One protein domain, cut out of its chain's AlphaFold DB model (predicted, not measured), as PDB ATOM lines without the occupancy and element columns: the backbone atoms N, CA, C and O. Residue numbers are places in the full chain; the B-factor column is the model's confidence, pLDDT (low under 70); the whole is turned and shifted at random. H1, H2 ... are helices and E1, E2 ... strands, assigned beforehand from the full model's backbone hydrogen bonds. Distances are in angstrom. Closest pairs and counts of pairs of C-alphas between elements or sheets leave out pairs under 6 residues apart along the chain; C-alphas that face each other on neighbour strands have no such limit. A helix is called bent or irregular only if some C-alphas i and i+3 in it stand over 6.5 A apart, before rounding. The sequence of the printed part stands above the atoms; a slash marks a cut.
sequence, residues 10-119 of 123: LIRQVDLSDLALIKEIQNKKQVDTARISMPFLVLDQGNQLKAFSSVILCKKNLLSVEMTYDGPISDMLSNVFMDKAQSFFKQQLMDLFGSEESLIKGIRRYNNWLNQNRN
ATOM      1  N   LEU A  10     108.265 134.718  20.653       94.12
ATOM      2  CA  LEU A  10     107.195 135.134  21.545       94.12
ATOM      3  C   LEU A  10     107.738 135.225  22.970       94.12
ATOM      4  O   LEU A  10     108.343 134.280  23.468       94.12
ATOM      5  N   ILE A  11     107.499 136.357  23.632       95.50
ATOM      6  CA  ILE A  11     107.746 136.514  25.067       95.50
ATOM      7  C   ILE A  11     106.395 136.516  25.769       95.50
ATOM      8  O   ILE A  11     105.543 137.353  25.465       95.50
ATOM      9  N   ARG A  12     106.205 135.598  26.713       95.00
ATOM     10  CA  ARG A  12     104.941 135.429  27.439       95.00
ATOM     11  C   ARG A  12     105.185 135.070  28.900       95.00
ATOM     12  O   ARG A  12     106.299 134.717  29.278       95.00
ATOM     13  N   GLN A  13     104.139 135.184  29.714       95.25
ATOM     14  CA  GLN A  13     104.174 134.703  31.094       95.25
ATOM     15  C   GLN A  13     104.272 133.177  31.130       95.25
ATOM     16  O   GLN A  13     103.808 132.497  30.211       95.25
ATOM     17  N   VAL A  14     104.906 132.674  32.186       94.00
ATOM     18  CA  VAL A  14     104.999 131.237  32.466       94.00
ATOM     19  C   VAL A  14     103.604 130.681  32.730       94.00
ATOM     20  O   VAL A  14     102.863 131.230  33.546       94.00
ATOM     21  N   ASP A  15     103.281 129.575  32.073       91.19
ATOM     22  CA  ASP A  15     102.120 128.741  32.364       91.19
ATOM     23  C   ASP A  15     102.553 127.484  33.145       91.19
ATOM     24  O   ASP A  15     103.720 127.080  33.140       91.19
ATOM     25  N   LEU A  16     101.608 126.825  33.812       87.12
ATOM     26  CA  LEU A  16     101.832 125.566  34.520       87.12
ATOM     27  C   LEU A  16     102.392 124.477  33.595       87.12
ATOM     28  O   LEU A  16     103.206 123.665  34.038       87.12
ATOM     29  N   SER A  17     102.004 124.475  32.315       88.75
ATOM     30  CA  SER A  17     102.527 123.537  31.317       88.75
ATOM     31  C   SER A  17     104.021 123.718  31.035       88.75
ATOM     32  O   SER A  17     104.679 122.761  30.632       88.75
ATOM     33  N   ASP A  18     104.583 124.910  31.268       91.19
ATOM     34  CA  ASP A  18     106.008 125.178  31.031       91.19
ATOM     35  C   ASP A  18     106.902 124.620  32.146       91.19
ATOM     36  O   ASP A  18     108.105 124.447  31.947       91.19
ATOM     37  N   LEU A  19     106.344 124.326  33.327       89.38
ATOM     38  CA  LEU A  19     107.123 123.960  34.517       89.38
ATOM     39  C   LEU A  19     107.971 122.697  34.315       89.38
ATOM     40  O   LEU A  19     109.080 122.619  34.847       89.38
ATOM     41  N   ALA A  20     107.477 121.727  33.540       88.06
ATOM     42  CA  ALA A  20     108.224 120.513  33.214       88.06
ATOM     43  C   ALA A  20     109.480 120.834  32.387       88.06
ATOM     44  O   ALA A  20     110.586 120.462  32.778       88.06
ATOM     45  N   LEU A  21     109.326 121.616  31.313       90.31
ATOM     46  CA  LEU A  21     110.431 122.037  30.445       90.31
ATOM     47  C   LEU A  21     111.423 122.946  31.182       90.31
ATOM     48  O   LEU A  21     112.634 122.779  31.060       90.31
ATOM     49  N   ILE A  22     110.931 123.879  32.003       91.25
ATOM     50  CA  ILE A  22     111.782 124.739  32.837       91.25
ATOM     51  C   ILE A  22     112.647 123.882  33.767       91.25
ATOM     52  O   ILE A  22     113.854 124.108  33.867       91.25
ATOM     53  N   LYS A  23     112.061 122.865  34.408       87.50
ATOM     54  CA  LYS A  23     112.786 121.938  35.284       87.50
ATOM     55  C   LYS A  23     113.842 121.137  34.519       87.50
ATOM     56  O   LYS A  23     114.952 120.965  35.022       87.50
ATOM     57  N   GLU A  24     113.534 120.666  33.313       88.25
ATOM     58  CA  GLU A  24     114.506 119.982  32.451       88.25
ATOM     59  C   GLU A  24     115.703 120.880  32.113       88.25
ATOM     60  O   GLU A  24     116.852 120.462  32.269       88.25
ATOM     61  N   ILE A  25     115.451 122.136  31.734       88.75
ATOM     62  CA  ILE A  25     116.508 123.108  31.419       88.75
ATOM     63  C   ILE A  25     117.346 123.418  32.662       88.75
ATOM     64  O   ILE A  25     118.576 123.433  32.582       88.75
ATOM     65  N   GLN A  26     116.711 123.620  33.820       86.88
ATOM     66  CA  GLN A  26     117.407 123.839  35.093       86.88
ATOM     67  C   GLN A  26     118.332 122.669  35.443       86.88
ATOM     68  O   GLN A  26     119.497 122.893  35.775       86.88
ATOM     69  N   ASN A  27     117.850 121.428  35.302       84.62
ATOM     70  CA  ASN A  27     118.649 120.224  35.534       84.62
ATOM     71  C   ASN A  27     119.840 120.146  34.566       84.62
ATOM     72  O   ASN A  27     120.972 119.918  34.990       84.62
ATOM     73  N   LYS A  28     119.605 120.385  33.270       85.88
ATOM     74  CA  LYS A  28     120.639 120.362  32.223       85.88
ATOM     75  C   LYS A  28     121.720 121.422  32.444       85.88
ATOM     76  O   LYS A  28     122.894 121.169  32.189       85.88
ATOM     77  N   LYS A  29     121.331 122.609  32.913       81.75
ATOM     78  CA  LYS A  29     122.231 123.744  33.172       81.75
ATOM     79  C   LYS A  29     122.862 123.708  34.565       81.75
ATOM     80  O   LYS A  29     123.624 124.615  34.882       81.75
ATOM     81  N   GLN A  30     122.565 122.682  35.372       77.38
ATOM     82  CA  GLN A  30     123.007 122.568  36.767       77.38
ATOM     83  C   GLN A  30     122.697 123.835  37.579       77.38
ATOM     84  O   GLN A  30     123.468 124.239  38.448       77.38
ATOM     85  N   VAL A  31     121.566 124.482  37.279       71.12
ATOM     86  CA  VAL A  31     121.093 125.620  38.070       71.12
ATOM     87  C   VAL A  31     120.801 125.094  39.467       71.12
ATOM     88  O   VAL A  31     120.123 124.076  39.614       71.12
ATOM     89  N   ASP A  32     121.332 125.766  40.486       68.69
ATOM     90  CA  ASP A  32     121.178 125.346  41.874       68.69
ATOM     91  C   ASP A  32     119.690 125.254  42.248       68.69
ATOM     92  O   ASP A  32     119.029 126.256  42.516       68.69
ATOM     93  N   THR A  33     119.156 124.031  42.269       63.72
ATOM     94  CA  THR A  33     117.745 123.788  42.604       63.72
ATOM     95  C   THR A  33     117.437 124.005  44.086       63.72
ATOM     96  O   THR A  33     116.267 124.001  44.461       63.72
ATOM     97  N   ALA A  34     118.455 124.206  44.936       65.25
ATOM     98  CA  ALA A  34     118.261 124.653  46.313       65.25
ATOM     99  C   ALA A  34     118.004 126.168  46.396       65.25
ATOM    100  O   ALA A  34     117.570 126.672  47.438       65.25
ATOM    101  N   ARG A  35     118.233 126.908  45.303       81.25
ATOM    102  CA  ARG A  35     117.958 128.339  45.234       81.25
ATOM    103  C   ARG A  35     116.455 128.594  45.167       81.25
ATOM    104  O   ARG A  35     115.769 128.185  44.234       81.25
ATOM    105  N   ILE A  36     115.964 129.370  46.128       86.44
ATOM    106  CA  ILE A  36     114.577 129.838  46.159       86.44
ATOM    107  C   ILE A  36     114.358 130.796  44.983       86.44
ATOM    108  O   ILE A  36     114.889 131.911  44.968       86.44
ATOM    109  N   SER A  37     113.586 130.356  43.991       90.88
ATOM    110  CA  SER A  37     113.321 131.120  42.769       90.88
ATOM    111  C   SER A  37     111.921 130.871  42.216       90.88
ATOM    112  O   SER A  37     111.287 129.874  42.550       90.88
ATOM    113  N   MET A  38     111.411 131.787  41.398       93.25
ATOM    114  CA  MET A  38     110.126 131.638  40.717       93.25
ATOM    115  C   MET A  38     110.254 132.123  39.268       93.25
ATOM    116  O   MET A  38     110.526 133.313  39.066       93.25
ATOM    117  N   PRO A  39     110.081 131.242  38.267       94.56
ATOM    118  CA  PRO A  39     110.048 131.652  36.872       94.56
ATOM    119  C   PRO A  39     108.792 132.492  36.607       94.56
ATOM    120  O   PRO A  39     107.746 132.243  37.205       94.56
ATOM    121  N   PHE A  40     108.893 133.500  35.739       95.12
ATOM    122  CA  PHE A  40     107.768 134.405  35.463       95.12
ATOM    123  C   PHE A  40     107.589 134.804  33.992       95.12
ATOM    124  O   PHE A  40     106.458 135.077  33.599       95.12
ATOM    125  N   LEU A  41     108.636 134.787  33.158       96.94
ATOM    126  CA  LEU A  41     108.496 134.879  31.698       96.94
ATOM    127  C   LEU A  41     109.266 133.762  31.001       96.94
ATOM    128  O   LEU A  41     110.300 133.305  31.489       96.94
ATOM    129  N   VAL A  42     108.793 133.402  29.815       96.69
ATOM    130  CA  VAL A  42     109.484 132.530  28.866       96.69
ATOM    131  C   VAL A  42     109.664 133.239  27.529       96.69
ATOM    132  O   VAL A  42     108.866 134.100  27.147       96.69
ATOM    133  N   LEU A  43     110.734 132.870  26.836       96.25
ATOM    134  CA  LEU A  43     111.026 133.229  25.460       96.25
ATOM    135  C   LEU A  43     110.923 131.963  24.611       96.25
ATOM    136  O   LEU A  43     111.787 131.087  24.695       96.25
ATOM    137  N   ASP A  44     109.907 131.917  23.762       93.19
ATOM    138  CA  ASP A  44     109.743 130.885  22.751       93.19
ATOM    139  C   ASP A  44     110.273 131.383  21.406       93.19
ATOM    140  O   ASP A  44     110.033 132.524  21.010       93.19
ATOM    141  N   GLN A  45     110.965 130.521  20.670       90.94
ATOM    142  CA  GLN A  45     111.373 130.778  19.292       90.94
ATOM    143  C   GLN A  45     111.183 129.512  18.466       90.94
ATOM    144  O   GLN A  45     111.712 128.457  18.818       90.94
ATOM    145  N   GLY A  46     110.414 129.607  17.378       84.00
ATOM    146  CA  GLY A  46     110.095 128.440  16.548       84.00
ATOM    147  C   GLY A  46     109.389 127.320  17.326       84.00
ATOM    148  O   GLY A  46     109.727 126.154  17.145       84.00
ATOM    149  N   ASN A  47     108.450 127.678  18.210       82.25
ATOM    150  CA  ASN A  47     107.720 126.769  19.113       82.25
ATOM    151  C   ASN A  47     108.611 125.979  20.090       82.25
ATOM    152  O   ASN A  47     108.235 124.902  20.547       82.25
ATOM    153  N   GLN A  48     109.795 126.503  20.413       88.81
ATOM    154  CA  GLN A  48     110.685 125.935  21.422       88.81
ATOM    155  C   GLN A  48     111.018 126.981  22.477       88.81
ATOM    156  O   GLN A  48     111.410 128.095  22.126       88.81
ATOM    157  N   LEU A  49     110.952 126.588  23.747       92.19
ATOM    158  CA  LEU A  49     111.394 127.411  24.865       92.19
ATOM    159  C   LEU A  49     112.918 127.580  24.782       92.19
ATOM    160  O   LEU A  49     113.676 126.626  24.943       92.19
ATOM    161  N   LYS A  50     113.374 128.799  24.483       93.38
ATOM    162  CA  LYS A  50     114.800 129.140  24.352       93.38
ATOM    163  C   LYS A  50     115.387 129.730  25.619       93.38
ATOM    164  O   LYS A  50     116.566 129.512  25.901       93.38
ATOM    165  N   ALA A  51     114.591 130.493  26.360       94.88
ATOM    166  CA  ALA A  51     115.009 131.090  27.615       94.88
ATOM    167  C   ALA A  51     113.827 131.294  28.560       94.88
ATOM    168  O   ALA A  51     112.675 131.336  28.133       94.88
ATOM    169  N   PHE A  52     114.116 131.471  29.841       95.94
ATOM    170  CA  PHE A  52     113.135 131.918  30.821       95.94
ATOM    171  C   PHE A  52     113.773 132.868  31.833       95.94
ATOM    172  O   PHE A  52     114.980 132.816  32.087       95.94
ATOM    173  N   SER A  53     112.952 133.741  32.412       96.25
ATOM    174  CA  SER A  53     113.336 134.649  33.485       96.25
ATOM    175  C   SER A  53     112.798 134.152  34.814       96.25
ATOM    176  O   SER A  53     111.650 133.716  34.908       96.25
ATOM    177  N   SER A  54     113.609 134.262  35.859       95.00
ATOM    178  CA  SER A  54     113.216 133.930  37.226       95.00
ATOM    179  C   SER A  54     113.503 135.073  38.176       95.00
ATOM    180  O   SER A  54     114.532 135.739  38.067       95.00
ATOM    181  N   VAL A  55     112.600 135.287  39.131       94.19
ATOM    182  CA  VAL A  55     112.917 136.070  40.321       94.19
ATOM    183  C   VAL A  55     113.605 135.147  41.307       94.19
ATOM    184  O   VAL A  55     113.103 134.067  41.613       94.19
ATOM    185  N   ILE A  56     114.751 135.576  41.805       92.06
ATOM    186  CA  ILE A  56     115.608 134.832  42.722       92.06
ATOM    187  C   ILE A  56     115.626 135.536  44.077       92.06
ATOM    188  O   ILE A  56     115.822 136.751  44.151       92.06
ATOM    189  N   LEU A  57     115.444 134.771  45.154       91.12
ATOM    190  CA  LEU A  57     115.622 135.267  46.514       91.12
ATOM    191  C   LEU A  57     117.090 135.098  46.913       91.12
ATOM    192  O   LEU A  57     117.557 133.997  47.213       91.12
ATOM    193  N   CYS A  58     117.831 136.196  46.897       85.31
ATOM    194  CA  CYS A  58     119.225 136.248  47.305       85.31
ATOM    195  C   CYS A  58     119.369 136.313  48.835       85.31
ATOM    196  O   CYS A  58     118.404 136.466  49.593       85.31
ATOM    197  N   LYS A  59     120.619 136.226  49.312       81.88
ATOM    198  CA  LYS A  59     120.945 136.450  50.729       81.88
ATOM    199  C   LYS A  59     120.387 137.805  51.188       81.88
ATOM    200  O   LYS A  59     120.370 138.761  50.419       81.88
ATOM    201  N   LYS A  60     119.969 137.881  52.458       82.06
ATOM    202  CA  LYS A  60     119.308 139.056  53.064       82.06
ATOM    203  C   LYS A  60     117.929 139.396  52.467       82.06
ATOM    204  O   LYS A  60     117.492 140.530  52.590       82.06
ATOM    205  N   ASN A  61     117.240 138.419  51.869       82.50
ATOM    206  CA  ASN A  61     115.915 138.572  51.248       82.50
ATOM    207  C   ASN A  61     115.861 139.552  50.066       82.50
ATOM    208  O   ASN A  61     114.780 139.999  49.707       82.50
ATOM    209  N   LEU A  62     116.998 139.859  49.442       87.31
ATOM    210  CA  LEU A  62     117.023 140.718  48.262       87.31
ATOM    211  C   LEU A  62     116.486 139.965  47.047       87.31
ATOM    212  O   LEU A  62     116.869 138.817  46.809       87.31
ATOM    213  N   LEU A  63     115.641 140.622  46.258       91.44
ATOM    214  CA  LEU A  63     115.156 140.085  44.994       91.44
ATOM    215  C   LEU A  63     116.082 140.482  43.847       91.44
ATOM    216  O   LEU A  63     116.548 141.616  43.755       91.44
ATOM    217  N   SER A  64     116.331 139.541  42.947       91.62
ATOM    218  CA  SER A  64     116.999 139.809  41.676       91.62
ATOM    219  C   SER A  64     116.300 139.046  40.555       91.62
ATOM    220  O   SER A  64     115.494 138.150  40.808       91.62
ATOM    221  N   VAL A  65     116.580 139.429  39.316       93.31
ATOM    222  CA  VAL A  65     116.040 138.805  38.113       93.31
ATOM    223  C   VAL A  65     117.186 138.116  37.384       93.31
ATOM    224  O   VAL A  65     118.213 138.731  37.109       93.31
ATOM    225  N   GLU A  66     117.006 136.840  37.068       93.44
ATOM    226  CA  GLU A  66     118.000 136.000  36.402       93.44
ATOM    227  C   GLU A  66     117.417 135.395  35.126       93.44
ATOM    228  O   GLU A  66     116.265 134.955  35.116       93.44
ATOM    229  N   MET A  67     118.207 135.384  34.050       94.19
ATOM    230  CA  MET A  67     117.854 134.733  32.787       94.19
ATOM    231  C   MET A  67     118.564 133.389  32.688       94.19
ATOM    232  O   MET A  67     119.768 133.304  32.927       94.19
ATOM    233  N   THR A  68     117.840 132.354  32.279       94.12
ATOM    234  CA  THR A  68     118.420 131.054  31.930       94.12
ATOM    235  C   THR A  68     118.140 130.759  30.466       94.12
ATOM    236  O   THR A  68     116.994 130.826  30.034       94.12
ATOM    237  N   TYR A  69     119.185 130.409  29.717       92.25
ATOM    238  CA  TYR A  69     119.122 130.119  28.283       92.25
ATOM    239  C   TYR A  69     119.357 128.628  28.040       92.25
ATOM    240  O   TYR A  69     120.394 128.094  28.447       92.25
ATOM    241  N   ASP A  70     118.438 127.947  27.354       89.94
ATOM    242  CA  ASP A  70     118.610 126.539  26.977       89.94
ATOM    243  C   ASP A  70     119.590 126.382  25.801       89.94
ATOM    244  O   ASP A  70     120.444 125.489  25.809       89.94
ATOM    245  N   GLY A  71     119.567 127.322  24.853       85.94
ATOM    246  CA  GLY A  71     120.413 127.318  23.660       85.94
ATOM    247  C   GLY A  71     120.857 128.716  23.216       85.94
ATOM    248  O   GLY A  71     120.527 129.705  23.872       85.94
ATOM    249  N   PRO A  72     121.622 128.803  22.113       85.62
ATOM    250  CA  PRO A  72     122.056 130.080  21.564       85.62
ATOM    251  C   PRO A  72     120.856 130.883  21.051       85.62
ATOM    252  O   PRO A  72     120.000 130.359  20.337       85.62
ATOM    253  N   ILE A  73     120.834 132.167  21.391       89.81
ATOM    254  CA  ILE A  73     119.930 133.178  20.840       89.81
ATOM    255  C   ILE A  73     120.770 134.368  20.370       89.81
ATOM    256  O   ILE A  73     121.921 134.506  20.780       89.81
ATOM    257  N   SER A  74     120.224 135.224  19.506       90.94
ATOM    258  CA  SER A  74     120.941 136.434  19.095       90.94
ATOM    259  C   SER A  74     121.055 137.429  20.251       90.94
ATOM    260  O   SER A  74     120.136 137.547  21.063       90.94
ATOM    261  N   ASP A  75     122.140 138.206  20.282       91.06
ATOM    262  CA  ASP A  75     122.350 139.245  21.303       91.06
ATOM    263  C   ASP A  75     121.200 140.257  21.330       91.06
ATOM    264  O   ASP A  75     120.730 140.655  22.394       91.06
ATOM    265  N   MET A  76     120.680 140.614  20.152       92.50
ATOM    266  CA  MET A  76     119.505 141.476  20.034       92.50
ATOM    267  C   MET A  76     118.296 140.887  20.770       92.50
ATOM    268  O   MET A  76     117.634 141.597  21.523       92.50
ATOM    269  N   LEU A  77     118.010 139.597  20.576       92.19
ATOM    270  CA  LEU A  77     116.868 138.946  21.214       92.19
ATOM    271  C   LEU A  77     117.086 138.763  22.721       92.19
ATOM    272  O   LEU A  77     116.151 138.936  23.499       92.19
ATOM    273  N   SER A  78     118.322 138.470  23.129       94.06
ATOM    274  CA  SER A  78     118.733 138.409  24.533       94.06
ATOM    275  C   SER A  78     118.465 139.733  25.253       94.06
ATOM    276  O   SER A  78     117.806 139.750  26.293       94.06
ATOM    277  N   ASN A  79     118.870 140.854  24.649       95.00
ATOM    278  CA  ASN A  79     118.645 142.189  25.202       95.00
ATOM    279  C   ASN A  79     117.151 142.524  25.292       95.00
ATOM    280  O   ASN A  79     116.683 142.940  26.347       95.00
ATOM    281  N   VAL A  80     116.379 142.257  24.230       95.44
ATOM    282  CA  VAL A  80     114.918 142.461  24.236       95.44
ATOM    283  C   VAL A  80     114.249 141.656  25.352       95.44
ATOM    284  O   VAL A  80     113.378 142.173  26.055       95.44
ATOM    285  N   PHE A  81     114.649 140.395  25.538       96.19
ATOM    286  CA  PHE A  81     114.099 139.553  26.593       96.19
ATOM    287  C   PHE A  81     114.482 140.057  27.989       96.19
ATOM    288  O   PHE A  81     113.614 140.152  28.861       96.19
ATOM    289  N   MET A  82     115.743 140.448  28.189       95.88
ATOM    290  CA  MET A  82     116.226 141.005  29.451       95.88
ATOM    291  C   MET A  82     115.481 142.293  29.826       95.88
ATOM    292  O   MET A  82     114.974 142.397  30.946       95.88
ATOM    293  N   ASP A  83     115.357 143.237  28.893       95.88
ATOM    294  CA  ASP A  83     114.659 144.508  29.112       95.88
ATOM    295  C   ASP A  83     113.190 144.268  29.466       95.88
ATOM    296  O   ASP A  83     112.661 144.839  30.428       95.88
ATOM    297  N   LYS A  84     112.536 143.354  28.737       95.94
ATOM    298  CA  LYS A  84     111.146 142.982  29.000       95.94
ATOM    299  C   LYS A  84     110.982 142.355  30.380       95.94
ATOM    300  O   LYS A  84     110.038 142.703  31.087       95.94
ATOM    301  N   ALA A  85     111.890 141.471  30.782       96.44
ATOM    302  CA  ALA A  85     111.831 140.818  32.082       96.44
ATOM    303  C   ALA A  85     112.062 141.792  33.240       96.44
ATOM    304  O   ALA A  85     111.342 141.735  34.238       96.44
ATOM    305  N   GLN A  86     113.007 142.727  33.104       95.12
ATOM    306  CA  GLN A  86     113.230 143.762  34.114       95.12
ATOM    307  C   GLN A  86     112.041 144.723  34.232       95.12
ATOM    308  O   GLN A  86     111.621 145.041  35.347       95.12
ATOM    309  N   SER A  87     111.483 145.166  33.102       94.69
ATOM    310  CA  SER A  87     110.283 146.012  33.072       94.69
ATOM    311  C   SER A  87     109.094 145.295  33.709       94.69
ATOM    312  O   SER A  87     108.470 145.848  34.613       94.69
ATOM    313  N   PHE A  88     108.828 144.043  33.324       94.06
ATOM    314  CA  PHE A  88     107.727 143.255  33.877       94.06
ATOM    315  C   PHE A  88     107.875 143.042  35.387       94.06
ATOM    316  O   PHE A  88     106.911 143.215  36.132       94.06
ATOM    317  N   PHE A  89     109.084 142.723  35.859       92.44
ATOM    318  CA  PHE A  89     109.359 142.568  37.285       92.44
ATOM    319  C   PHE A  89     109.021 143.840  38.074       92.44
ATOM    320  O   PHE A  89     108.300 143.771  39.067       92.44
ATOM    321  N   LYS A  90     109.499 145.001  37.607       89.69
ATOM    322  CA  LYS A  90     109.316 146.285  38.300       89.69
ATOM    323  C   LYS A  90     107.889 146.822  38.225       89.69
ATOM    324  O   LYS A  90     107.436 147.412  39.193       89.69
ATOM    325  N   GLN A  91     107.222 146.663  37.083       88.44
ATOM    326  CA  GLN A  91     105.963 147.357  36.779       88.44
ATOM    327  C   GLN A  91     104.718 146.482  36.904       88.44
ATOM    328  O   GLN A  91     103.620 147.010  36.930       88.44
ATOM    329  N   GLN A  92     104.855 145.157  36.880       87.31
ATOM    330  CA  GLN A  92     103.695 144.261  36.920       87.31
ATOM    331  C   GLN A  92     103.807 143.293  38.079       87.31
ATOM    332  O   GLN A  92     102.877 143.166  38.866       87.31
ATOM    333  N   LEU A  93     104.955 142.632  38.227       85.50
ATOM    334  CA  LEU A  93     105.106 141.637  39.278       85.50
ATOM    335  C   LEU A  93     105.093 142.275  40.675       85.50
ATOM    336  O   LEU A  93     104.452 141.730  41.564       85.50
ATOM    337  N   MET A  94     105.738 143.430  40.879       82.25
ATOM    338  CA  MET A  94     105.619 144.152  42.158       82.25
ATOM    339  C   MET A  94     104.170 144.552  42.453       82.25
ATOM    340  O   MET A  94     103.684 144.310  43.556       82.25
ATOM    341  N   ASP A  95     103.475 145.100  41.458       87.69
ATOM    342  CA  ASP A  95     102.111 145.606  41.611       87.69
ATOM    343  C   ASP A  95     101.110 144.478  41.896       87.69
ATOM    344  O   ASP A  95     100.274 144.602  42.789       87.69
ATOM    345  N   LEU A  96     101.241 143.332  41.213       88.12
ATOM    346  CA  LEU A  96     100.397 142.149  41.421       88.12
ATOM    347  C   LEU A  96     100.489 141.594  42.846       88.12
ATOM    348  O   LEU A  96      99.499 141.107  43.387       88.12
ATOM    349  N   PHE A  97     101.676 141.646  43.454       87.75
ATOM    350  CA  PHE A  97     101.884 141.182  44.827       87.75
ATOM    351  C   PHE A  97     101.661 142.288  45.868       87.75
ATOM    352  O   PHE A  97     101.557 141.990  47.061       87.75
ATOM    353  N   GLY A  98     101.588 143.553  45.446       87.81
ATOM    354  CA  GLY A  98     101.331 144.735  46.273       87.81
ATOM    355  C   GLY A  98     102.486 145.161  47.185       87.81
ATOM    356  O   GLY A  98     102.553 146.319  47.589       87.81
ATOM    357  N   SER A  99     103.402 144.255  47.529       89.75
ATOM    358  CA  SER A  99     104.621 144.572  48.272       89.75
ATOM    359  C   SER A  99     105.727 143.547  48.032       89.75
ATOM    360  O   SER A  99     105.476 142.382  47.706       89.75
ATOM    361  N   GLU A 100     106.972 143.967  48.269       89.44
ATOM    362  CA  GLU A 100     108.141 143.086  48.205       89.44
ATOM    363  C   GLU A 100     108.021 141.903  49.183       89.44
ATOM    364  O   GLU A 100     108.282 140.758  48.815       89.44
ATOM    365  N   GLU A 101     107.537 142.135  50.407       91.56
ATOM    366  CA  GLU A 101     107.320 141.069  51.395       91.56
ATOM    367  C   GLU A 101     106.297 140.028  50.931       91.56
ATOM    368  O   GLU A 101     106.480 138.826  51.157       91.56
ATOM    369  N   SER A 102     105.209 140.473  50.298       92.50
ATOM    370  CA  SER A 102     104.187 139.587  49.744       92.50
ATOM    371  C   SER A 102     104.748 138.747  48.607       92.50
ATOM    372  O   SER A 102     104.501 137.539  48.567       92.50
ATOM    373  N   LEU A 103     105.574 139.335  47.739       92.50
ATOM    374  CA  LEU A 103     106.272 138.583  46.705       92.50
ATOM    375  C   LEU A 103     107.247 137.563  47.301       92.50
ATOM    376  O   LEU A 103     107.219 136.400  46.908       92.50
ATOM    377  N   ILE A 104     108.058 137.943  48.292       92.75
ATOM    378  CA  ILE A 104     108.970 137.015  48.980       92.75
ATOM    379  C   ILE A 104     108.191 135.830  49.568       92.75
ATOM    380  O   ILE A 104     108.597 134.672  49.419       92.75
ATOM    381  N   LYS A 105     107.046 136.092  50.216       92.44
ATOM    382  CA  LYS A 105     106.149 135.040  50.725       92.44
ATOM    383  C   LYS A 105     105.621 134.162  49.588       92.44
ATOM    384  O   LYS A 105     105.610 132.942  49.739       92.44
ATOM    385  N   GLY A 106     105.228 134.757  48.463       92.00
ATOM    386  CA  GLY A 106     104.779 134.058  47.258       92.00
ATOM    387  C   GLY A 106     105.836 133.113  46.688       92.00
ATOM    388  O   GLY A 106     105.574 131.922  46.537       92.00
ATOM    389  N   ILE A 107     107.059 133.605  46.483       91.69
ATOM    390  CA  ILE A 107     108.187 132.808  45.981       91.69
ATOM    391  C   ILE A 107     108.470 131.633  46.930       91.69
ATOM    392  O   ILE A 107     108.636 130.498  46.484       91.69
ATOM    393  N   ARG A 108     108.472 131.859  48.251       91.38
ATOM    394  CA  ARG A 108     108.652 130.773  49.235       91.38
ATOM    395  C   ARG A 108     107.536 129.730  49.153       91.38
ATOM    396  O   ARG A 108     107.824 128.538  49.195       91.38
ATOM    397  N   ARG A 109     106.276 130.154  49.002       91.06
ATOM    398  CA  ARG A 109     105.135 129.237  48.823       91.06
ATOM    399  C   ARG A 109     105.269 128.408  47.547       91.06
ATOM    400  O   ARG A 109     105.088 127.198  47.617       91.06
ATOM    401  N   TYR A 110     105.642 129.033  46.432       90.44
ATOM    402  CA  TYR A 110     105.903 128.346  45.164       90.44
ATOM    403  C   TYR A 110     106.983 127.262  45.312       90.44
ATOM    404  O   TYR A 110     106.762 126.113  44.940       90.44
ATOM    405  N   ASN A 111     108.116 127.589  45.939       88.56
ATOM    406  CA  ASN A 111     109.204 126.625  46.143       88.56
ATOM    407  C   ASN A 111     108.804 125.485  47.089       88.56
ATOM    408  O   ASN A 111     109.135 124.328  46.840       88.56
ATOM    409  N   ASN A 112     108.048 125.782  48.149       88.25
ATOM    410  CA  ASN A 112     107.513 124.747  49.035       88.25
ATOM    411  C   ASN A 112     106.560 123.807  48.286       88.25
ATOM    412  O   ASN A 112     106.666 122.592  48.438       88.25
ATOM    413  N   TRP A 113     105.675 124.355  47.449       87.38
ATOM    414  CA  TRP A 113     104.768 123.572  46.612       87.38
ATOM    415  C   TRP A 113     105.531 122.690  45.613       87.38
ATOM    416  O   TRP A 113     105.233 121.500  45.511       87.38
ATOM    417  N   LEU A 114     106.560 123.217  44.941       82.44
ATOM    418  CA  LEU A 114     107.427 122.419  44.065       82.44
ATOM    419  C   LEU A 114     108.114 121.273  44.819       82.44
ATOM    420  O   LEU A 114     108.176 120.153  44.317       82.44
ATOM    421  N   ASN A 115     108.619 121.535  46.026       79.12
ATOM    422  CA  ASN A 115     109.301 120.529  46.840       79.12
ATOM    423  C   ASN A 115     108.350 119.441  47.353       79.12
ATOM    424  O   ASN A 115     108.722 118.270  47.375       79.12
ATOM    425  N   GLN A 116     107.118 119.798  47.716       79.12
ATOM    426  CA  GLN A 116     106.089 118.828  48.105       79.12
ATOM    427  C   GLN A 116     105.668 117.950  46.921       79.12
ATOM    428  O   GLN A 116     105.535 116.736  47.063       79.12
ATOM    429  N   ASN A 117     105.523 118.546  45.735       71.12
ATOM    430  CA  ASN A 117     105.128 117.822  44.528       71.12
ATOM    431  C   ASN A 117     106.292 117.114  43.822       71.12
ATOM    432  O   ASN A 117     106.045 116.286  42.952       71.12
ATOM    433  N   ARG A 118     107.546 117.342  44.236       60.53
ATOM    434  CA  ARG A 118     108.719 116.575  43.775       60.53
ATOM    435  C   ARG A 118     108.611 115.076  44.095       60.53
ATOM    436  O   ARG A 118     109.196 114.281  43.371       60.53
ATOM    437  N   ASN A 119     107.857 114.716  45.140       51.00
ATOM    438  CA  ASN A 119     107.626 113.337  45.592       51.00
ATOM    439  C   ASN A 119     106.228 112.797  45.237       51.00
ATOM    440  O   ASN A 119     105.907 111.652  45.560       51.00
TER     441      ASN A 119
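AT A GLANCE: This is residues 10 to 119 of the 123 residues of an uncharacterized protein of Sphingobacterium sp. Ag1 (UniProt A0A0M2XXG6). A strongly twisted sheet of four strands makes the middle of this domain, with the long helix H2 running slantwise over one face and the shorter H1 crossing the other. At the far end of H2 the backbone turns a corner, and H3 crosses the end of the sheet where E2 begins and E3 ends, so that H2 and H3 make an L. The printed part has 110 residues with three named helices and four named strands, in the order E1, H1, E2, E3, E4, H2, H3, and the sheet's order is E1, E2, E3, E4, antiparallel throughout. The class is mixed, helices and strands. The whole is compact, with a radius of gyration of the C-alphas of 13.6 A, and rounded, with spans of 35 by 35 by 24 A.

HOW THE PARTS SIT: The sheet begins with E1, residues 10 to 13, an edge strand, antiparallel to its neighbour E2, residues 37 to 45; N 10 and O 44 are 2.8 A apart, within hydrogen-bond range. E2 bends by 55 degrees at residue 40. E2 and E3, residues 48 to 57, form a hairpin, with N 40 and O 53 at 2.9 A. E3 and the other edge strand, E4, residues 63 to 69, form a second hairpin, with N 54 and O 66 at 2.8 A. E2, E3 and E4 are a meander, each strand the antiparallel neighbour of the one before. H1, residues 16 to 28, is on the sheet at a height of 8.5 A and runs across the strands, at 85 degrees to E3 on the local plane. The closest C-alphas of H1 and E3 are those of Ile 22 and Phe 52, 7.6 A apart. H2, residues 75 to 97, is on the opposite face from H1, at a height of 6.8 A over the sheet. H2 lies over E2 and E3, slantwise to the strands, at 44 degrees to E3 on the local plane; its closest C-alpha pair with E3 is Ser 53 and Ala 85, 6.5 A. H3, residues 100 to 117, is on the sheet at a height of 7.6 A, across the strands; the closest C-alphas of E2 and H3 are those of Met 38 and Ile 107, 5.7 A. With H2 and H3 on one face and H1 on the other, the domain has three layers, helices on both faces of a sheet. H2 and H3 only just touch, with 3 pairs of C-alphas within 8 A, and only at the corner by their link; their lines are about perpendicular, at 75 degrees, and the closest C-alphas are those of Phe 97 and Leu 103, 5.4 A. H1 is apart from H2 and from H3. Every O i to N i+4 pair is within hydrogen-bond range in H3, against 7 of 9 in H1 and 16 of 19 in H2.

IN THESE COORDINATES: E1 begins at C-alpha 10, (107.195, 135.134, 21.545), and spans 10.0 A. H1 spans 19.6 A and is irregular, but only just: C-alphas 17 and 20 are 6.7 A apart. E2 spans 23.6 A, E3 27.2 A and E4 19.9 A. H2 begins at C-alpha 75, (122.350, 139.245, 21.303), and spans 31.2 A, with a kink of 32 degrees near residue 89. H3 spans 25.7 A and ends at C-alpha 117, (105.128, 117.822, 44.528).

THE WHOLE: The two C-alphas farthest apart, those of Met 76 and Asn 119, are 39.8 A apart. The printed part has no cut. The link from H1 to E2, with 8 residues, is short, and the other links are tight. The mean pLDDT of the printed part is 88.7; residues 32 to 34 and 118 to 119 are under 70.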